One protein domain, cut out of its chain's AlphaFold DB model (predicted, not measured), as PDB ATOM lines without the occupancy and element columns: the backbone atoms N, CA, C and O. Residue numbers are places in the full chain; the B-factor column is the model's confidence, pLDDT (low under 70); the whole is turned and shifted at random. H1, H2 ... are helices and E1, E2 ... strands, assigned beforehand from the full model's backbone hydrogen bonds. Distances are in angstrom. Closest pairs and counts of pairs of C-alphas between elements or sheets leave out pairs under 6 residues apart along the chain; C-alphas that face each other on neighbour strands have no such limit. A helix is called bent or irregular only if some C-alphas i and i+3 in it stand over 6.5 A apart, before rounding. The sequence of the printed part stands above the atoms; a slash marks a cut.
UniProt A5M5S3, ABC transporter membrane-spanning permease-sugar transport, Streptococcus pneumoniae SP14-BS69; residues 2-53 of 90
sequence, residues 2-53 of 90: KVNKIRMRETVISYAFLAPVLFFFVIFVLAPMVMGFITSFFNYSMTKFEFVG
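What this domain is: This is residues 2 to 53 of the 90 residues of the protein "ABC transporter membrane-spanning permease-sugar transport" of Streptococcus pneumoniae SP14-BS69 (UniProt A5M5S3). One long helix, H1, bent partway along into two arms like a wide, open V, makes nearly the whole length, and a small two-stranded hairpin, E1 and E2, sits at its far end. Much of the helix stands free, with no other part of the domain over it. The printed part has 52 residues, in the order H1, E1, E2, and its class is mostly helix; the two strands are antiparallel. It is extended, with a radius of gyration of the C-alphas of 19.7 A, a rod spanning 59 by 21 by 10 A.

Where its parts are: H1 covers residues 5 to 39, by its hydrogen bonds assigned as one helix, but bent: C-alphas 17 and 20 are 6.7 A apart. Its arm H1a, residues 5 to 17, begins with C-alpha 5 at (11.440, 27.311, -2.750) and is 18.6 A long. Its arm H1b, residues 20 to 39, is 27.6 A long and ends with C-alpha 39 at (12.319, 56.521, 33.406). E1 is residues 42 to 44, and E2 is residues 49 to 51, ending with C-alpha 51 at (17.657, 63.199, 34.445).

How they stand to each other: H1a and H1b stand at a steep tilt of 55 degrees. Every O i to N i+4 pair is within hydrogen-bond range in H1a, and 14 of 16 are in H1b. A tight link of 2 residues joins H1 to E1. E1 and E2 form a hairpin, antiparallel at 164 degrees; N 43 and O 50 are 2.8 A apart, within hydrogen-bond range. H1a is apart from E1 and E2, and H1b is apart from E2.

The domain as a whole: The two C-alphas farthest apart, those of Lys 2 and Thr 47, are 61.3 A apart. The printed part has no cut, and both links are tight. The mean pLDDT of the printed part is 89.5, with residues 2 to 3 under 70.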
ATOM      1  N   LYS A   2      21.154  26.412  -4.219       54.53
ATOM      2  CA  LYS A   2      19.767  26.416  -4.728       54.53
ATOM      3  C   LYS A   2      18.827  26.559  -3.530       54.53
ATOM      4  O   LYS A   2      18.649  25.603  -2.782       54.53
ATOM      5  N   VAL A   3      18.264  27.750  -3.325       63.28
ATOM      6  CA  VAL A   3      17.240  27.966  -2.294       63.28
ATOM      7  C   VAL A   3      16.036  27.099  -2.654       63.28
ATOM      8  O   VAL A   3      15.415  27.276  -3.703       63.28
ATOM      9  N   ASN A   4      15.747  26.107  -1.815       74.88
ATOM     10  CA  ASN A   4      14.607  25.230  -2.016       74.88
ATOM     11  C   ASN A   4      13.333  26.043  -1.743       74.88
ATOM     12  O   ASN A   4      13.024  26.350  -0.592       74.88
ATOM     13  N   LYS A   5      12.625  26.435  -2.812       73.56
ATOM     14  CA  LYS A   5      11.440  27.311  -2.750       73.56
ATOM     15  C   LYS A   5      10.363  26.795  -1.787       73.56
ATOM     16  O   LYS A   5       9.621  27.604  -1.244       73.56
ATOM     17  N   ILE A   6      10.297  25.482  -1.555       76.44
ATOM     18  CA  ILE A   6       9.361  24.861  -0.605       76.44
ATOM     19  C   ILE A   6       9.729  25.235   0.837       76.44
ATOM     20  O   ILE A   6       8.909  25.829   1.531       76.44
ATOM     21  N   ARG A   7      10.991  25.027   1.239       78.12
ATOM     22  CA  ARG A   7      11.492  25.426   2.568       78.12
ATOM     23  C   ARG A   7      11.350  26.929   2.814       78.12
ATOM     24  O   ARG A   7      10.993  27.344   3.906       78.12
ATOM     25  N   MET A   8      11.584  27.750   1.788       79.62
ATOM     26  CA  MET A   8      11.431  29.205   1.893       79.62
ATOM     27  C   MET A   8       9.977  29.618   2.182       79.62
ATOM     28  O   MET A   8       9.750  30.524   2.978       79.62
ATOM     29  N   ARG A   9       8.988  28.950   1.569       81.56
ATOM     30  CA  ARG A   9       7.563  29.216   1.830       81.56
ATOM     31  C   ARG A   9       7.158  28.806   3.240       81.56
ATOM     32  O   ARG A   9       6.469  29.574   3.899       81.56
ATOM     33  N   GLU A  10       7.605  27.644   3.707       84.06
ATOM     34  CA  GLU A  10       7.329  27.173   5.071       84.06
ATOM     35  C   GLU A  10       7.880  28.143   6.120       84.06
ATOM     36  O   GLU A  10       7.138  28.569   6.998       84.06
ATOM     37  N   THR A  11       9.131  28.590   5.974       86.31
ATOM     38  CA  THR A  11       9.744  29.572   6.882       86.31
ATOM     39  C   THR A  11       8.970  30.893   6.926       86.31
ATOM     40  O   THR A  11       8.710  31.414   8.008       86.31
ATOM     41  N   VAL A  12       8.562  31.430   5.771       90.31
ATOM     42  CA  VAL A  12       7.778  32.677   5.711       90.31
ATOM     43  C   VAL A  12       6.417  32.511   6.385       90.31
ATOM     44  O   VAL A  12       5.996  33.400   7.120       90.31
ATOM     45  N   ILE A  13       5.748  31.373   6.182       90.06
ATOM     46  CA  ILE A  13       4.467  31.078   6.833       90.06
ATOM     47  C   ILE A  13       4.661  30.981   8.350       90.06
ATOM     48  O   ILE A  13       3.936  31.640   9.088       90.06
ATOM     49  N   SER A  14       5.670  30.251   8.833       89.75
ATOM     50  CA  SER A  14       5.974  30.162  10.268       89.75
ATOM     51  C   SER A  14       6.215  31.535  10.904       89.75
ATOM     52  O   SER A  14       5.674  31.817  11.972       89.75
ATOM     53  N   TYR A  15       6.963  32.423  10.239       92.94
ATOM     54  CA  TYR A  15       7.161  33.788  10.729       92.94
ATOM     55  C   TYR A  15       5.891  34.638  10.661       92.94
ATOM     56  O   TYR A  15       5.660  35.426  11.571       92.94
ATOM     57  N   ALA A  16       5.046  34.473   9.642       93.69
ATOM     58  CA  ALA A  16       3.770  35.180   9.552       93.69
ATOM     59  C   ALA A  16       2.811  34.791  10.693       93.69
ATOM     60  O   ALA A  16       2.107  35.651  11.213       93.69
ATOM     61  N   PHE A  17       2.828  33.527  11.126       93.94
ATOM     62  CA  PHE A  17       2.078  33.072  12.305       93.94
ATOM     63  C   PHE A  17       2.665  33.588  13.625       93.94
ATOM     64  O   PHE A  17       1.920  33.862  14.563       93.94
ATOM     65  N   LEU A  18       3.987  33.750  13.703       95.56
ATOM     66  CA  LEU A  18       4.664  34.297  14.881       95.56
ATOM     67  C   LEU A  18       4.524  35.828  14.987       95.56
ATOM     68  O   LEU A  18       4.462  36.374  16.091       95.56
ATOM     69  N   ALA A  19       4.454  36.518  13.848       95.62
ATOM     70  CA  ALA A  19       4.386  37.972  13.743       95.62
ATOM     71  C   ALA A  19       3.318  38.633  14.636       95.62
ATOM     72  O   ALA A  19       3.685  39.576  15.335       95.62
ATOM     73  N   PRO A  20       2.043  38.181  14.692       95.06
ATOM     74  CA  PRO A  20       1.048  38.807  15.561       95.06
ATOM     75  C   PRO A  20       1.434  38.708  17.039       95.06
ATOM     76  O   PRO A  20       1.371  39.706  17.750       95.06
ATOM     77  N   VAL A  21       1.905  37.548  17.504       96.38
ATOM     78  CA  VAL A  21       2.322  37.374  18.905       96.38
ATOM     79  C   VAL A  21       3.519  38.264  19.233       96.38
ATOM     80  O   VAL A  21       3.512  38.937  20.261       96.38
ATOM     81  N   LEU A  22       4.520  38.326  18.351       96.75
ATOM     82  CA  LEU A  22       5.673  39.210  18.540       96.75
ATOM     83  C   LEU A  22       5.279  40.685  18.533       96.75
ATOM     84  O   LEU A  22       5.805  41.455  19.327       96.75
ATOM     85  N   PHE A  23       4.344  41.076  17.673       97.06
ATOM     86  CA  PHE A  23       3.827  42.438  17.632       97.06
ATOM     87  C   PHE A  23       3.191  42.828  18.971       97.06
ATOM     88  O   PHE A  23       3.565  43.846  19.557       97.06
ATOM     89  N   PHE A  24       2.301  41.985  19.505       97.69
ATOM     90  CA  PHE A  24       1.704  42.212  20.823       97.69
ATOM     91  C   PHE A  24       2.755  42.206  21.937       97.69
ATOM     92  O   PHE A  24       2.740  43.084  22.795       97.69
ATOM     93  N   PHE A  25       3.704  41.272  21.908       97.69
ATOM     94  CA  PHE A  25       4.790  41.218  22.883       97.69
ATOM     95  C   PHE A  25       5.632  42.502  22.879       97.69
ATOM     96  O   PHE A  25       5.895  43.077  23.932       97.69
ATOM     97  N   VAL A  26       6.020  43.006  21.706       97.88
ATOM     98  CA  VAL A  26       6.818  44.233  21.610       97.88
ATOM     99  C   VAL A  26       6.043  45.435  22.141       97.88
ATOM    100  O   VAL A  26       6.603  46.220  22.900       97.88
ATOM    101  N   ILE A  27       4.764  45.577  21.796       97.94
ATOM    102  CA  ILE A  27       3.972  46.755  22.176       97.94
ATOM    103  C   ILE A  27       3.583  46.737  23.652       97.94
ATOM    104  O   ILE A  27       3.661  47.766  24.316       97.94
ATOM    105  N   PHE A  28       3.160  45.587  24.169       97.50
ATOM    106  CA  PHE A  28       2.566  45.504  25.504       97.50
ATOM    107  C   PHE A  28       3.527  45.005  26.580       97.50
ATOM    108  O   PHE A  28       3.245  45.186  27.759       97.50
ATOM    109  N   VAL A  29       4.658  44.405  26.204       96.88
ATOM    110  CA  VAL A  29       5.667  43.924  27.160       96.88
ATOM    111  C   VAL A  29       6.959  44.710  27.000       96.88
ATOM    112  O   VAL A  29       7.399  45.377  27.934       96.88
ATOM    113  N   LEU A  30       7.560  44.678  25.809       97.88
ATOM    114  CA  LEU A  30       8.897  45.236  25.614       97.88
ATOM    115  C   LEU A  30       8.904  46.769  25.685       97.88
ATOM    116  O   LEU A  30       9.750  47.342  26.364       97.88
ATOM    117  N   ALA A  31       7.958  47.439  25.027       97.38
ATOM    118  CA  ALA A  31       7.870  48.895  25.017       97.38
ATOM    119  C   ALA A  31       7.678  49.497  26.424       97.38
ATOM    120  O   ALA A  31       8.494  50.346  26.793       97.38
ATOM    121  N   PRO A  32       6.701  49.068  27.257       97.25
ATOM    122  CA  PRO A  32       6.581  49.593  28.616       97.25
ATOM    123  C   PRO A  32       7.772  49.211  29.501       97.25
ATOM    124  O   PRO A  32       8.162  50.009  30.351       97.25
ATOM    125  N   MET A  33       8.405  48.051  29.283       97.94
ATOM    126  CA  MET A  33       9.629  47.678  29.999       97.94
ATOM    127  C   MET A  33      10.784  48.638  29.689       97.94
ATOM    128  O   MET A  33      11.461  49.100  30.606       97.94
ATOM    129  N   VAL A  34      10.987  48.983  28.413       97.44
ATOM    130  CA  VAL A  34      12.014  49.948  27.994       97.44
ATOM    131  C   VAL A  34      11.689  51.347  28.511       97.44
ATOM    132  O   VAL A  34      12.584  52.026  29.006       97.44
ATOM    133  N   MET A  35      10.425  51.776  28.462       95.25
ATOM    134  CA  MET A  35      10.013  53.055  29.050       95.25
ATOM    135  C   MET A  35      10.298  53.093  30.552       95.25
ATOM    136  O   MET A  35      10.940  54.031  31.012       95.25
ATOM    137  N   GLY A  36       9.907  52.055  31.297       94.31
ATOM    138  CA  GLY A  36      10.202  51.921  32.724       94.31
ATOM    139  C   GLY A  36      11.702  51.996  33.006       94.31
ATOM    140  O   GLY A  36      12.131  52.780  33.852       94.31
ATOM    141  N   PHE A  37      12.500  51.262  32.230       95.12
ATOM    142  CA  PHE A  37      13.958  51.282  32.322       95.12
ATOM    143  C   PHE A  37      14.553  52.660  32.026       95.12
ATOM    144  O   PHE A  37      15.479  53.068  32.705       95.12
ATOM    145  N   ILE A  38      14.048  53.402  31.040       93.81
ATOM    146  CA  ILE A  38      14.527  54.764  30.785       93.81
ATOM    147  C   ILE A  38      14.124  55.663  31.954       93.81
ATOM    148  O   ILE A  38      14.979  56.327  32.528       93.81
ATOM    149  N   THR A  39      12.847  55.652  32.345       92.75
ATOM    150  CA  THR A  39      12.319  56.521  33.406       92.75
ATOM    151  C   THR A  39      12.945  56.276  34.775       92.75
ATOM    152  O   THR A  39      12.985  57.206  35.569       92.75
ATOM    153  N   SER A  40      13.506  55.093  35.057       93.38
ATOM    154  CA  SER A  40      14.199  54.831  36.325       93.38
ATOM    155  C   SER A  40      15.466  55.674  36.514       93.38
ATOM    156  O   SER A  40      15.869  55.909  37.655       93.38
ATOM    157  N   PHE A  41      16.063  56.184  35.430       94.38
ATOM    158  CA  PHE A  41      17.180  57.138  35.481       94.38
ATOM    159  C   PHE A  41      16.733  58.602  35.598       94.38
ATOM    160  O   PHE A  41      17.562  59.510  35.700       94.38
ATOM    161  N   PHE A  42      15.426  58.856  35.562       93.38
ATOM    162  CA  PHE A  42      14.845  60.184  35.678       93.38
ATOM    163  C   PHE A  42      14.085  60.301  36.999       93.38
ATOM    164  O   PHE A  42      13.503  59.349  37.513       93.38
ATOM    165  N   ASN A  43      14.067  61.499  37.569       90.00
ATOM    166  CA  ASN A  43      13.089  61.847  38.579       90.00
ATOM    167  C   ASN A  43      11.782  62.159  37.850       90.00
ATOM    168  O   ASN A  43      11.560  63.289  37.415       90.00
ATOM    169  N   TYR A  44      10.986  61.109  37.650       85.19
ATOM    170  CA  TYR A  44       9.682  61.161  37.006       85.19
ATOM    171  C   TYR A  44       8.595  61.392  38.059       85.19
ATOM    172  O   TYR A  44       8.147  60.463  38.729       85.19
ATOM    173  N   SER A  45       8.177  62.644  38.223       83.81
ATOM    174  CA  SER A  45       7.059  63.027  39.091       83.81
ATOM    175  C   SER A  45       6.021  63.807  38.290       83.81
ATOM    176  O   SER A  45       6.284  64.228  37.168       83.81
ATOM    177  N   MET A  46       4.844  64.052  38.872       77.19
ATOM    178  CA  MET A  46       3.759  64.773  38.189       77.19
ATOM    179  C   MET A  46       4.175  66.171  37.687       77.19
ATOM    180  O   MET A  46       3.542  66.717  36.790       77.19
ATOM    181  N   THR A  47       5.228  66.759  38.268       78.94
ATOM    182  CA  THR A  47       5.687  68.130  37.993       78.94
ATOM    183  C   THR A  47       7.134  68.228  37.513       78.94
ATOM    184  O   THR A  47       7.553  69.315  37.117       78.94
ATOM    185  N   LYS A  48       7.913  67.139  37.542       79.81
ATOM    186  CA  LYS A  48       9.335  67.152  37.170       79.81
ATOM    187  C   LYS A  48       9.695  65.962  36.295       79.81
ATOM    188  O   LYS A  48       9.296  64.837  36.588       79.81
ATOM    189  N   PHE A  49      10.482  66.246  35.259       85.75
ATOM    190  CA  PHE A  49      11.112  65.277  34.369       85.75
ATOM    191  C   PHE A  49      12.597  65.634  34.252       85.75
ATOM    192  O   PHE A  49      13.021  66.321  33.327       85.75
ATOM    193  N   GLU A  50      13.380  65.235  35.250       89.38
ATOM    194  CA  GLU A  50      14.802  65.584  35.340       89.38
ATOM    195  C   GLU A  50      15.653  64.318  35.280       89.38
ATOM    196  O   GLU A  50      15.361  63.340  35.966       89.38
ATOM    197  N   PHE A  51      16.712  64.314  34.469       92.38
ATOM    198  CA  PHE A  51      17.657  63.199  34.445       92.38
ATOM    199  C   PHE A  51      18.519  63.230  35.711       92.38
ATOM    200  O   PHE A  51      19.258  64.186  35.934       92.38
ATOM    201  N   VAL A  52      18.435  62.179  36.527       93.19
ATOM    202  CA  VAL A  52      19.169  62.055  37.803       93.19
ATOM    203  C   VAL A  52      20.169  60.895  37.795       93.19
ATOM    204  O   VAL A  52      20.834  60.626  38.798       93.19
ATOM    205  N   GLY A  53      20.298  60.196  36.665       92.88
ATOM    206  CA  GLY A  53      21.204  59.065  36.509       92.88
ATOM    207  C   GLY A  53      20.882  57.951  37.506       92.88
ATOM    208  O   GLY A  53      19.778  57.419  37.519       92.88
TER     209      GLY A  53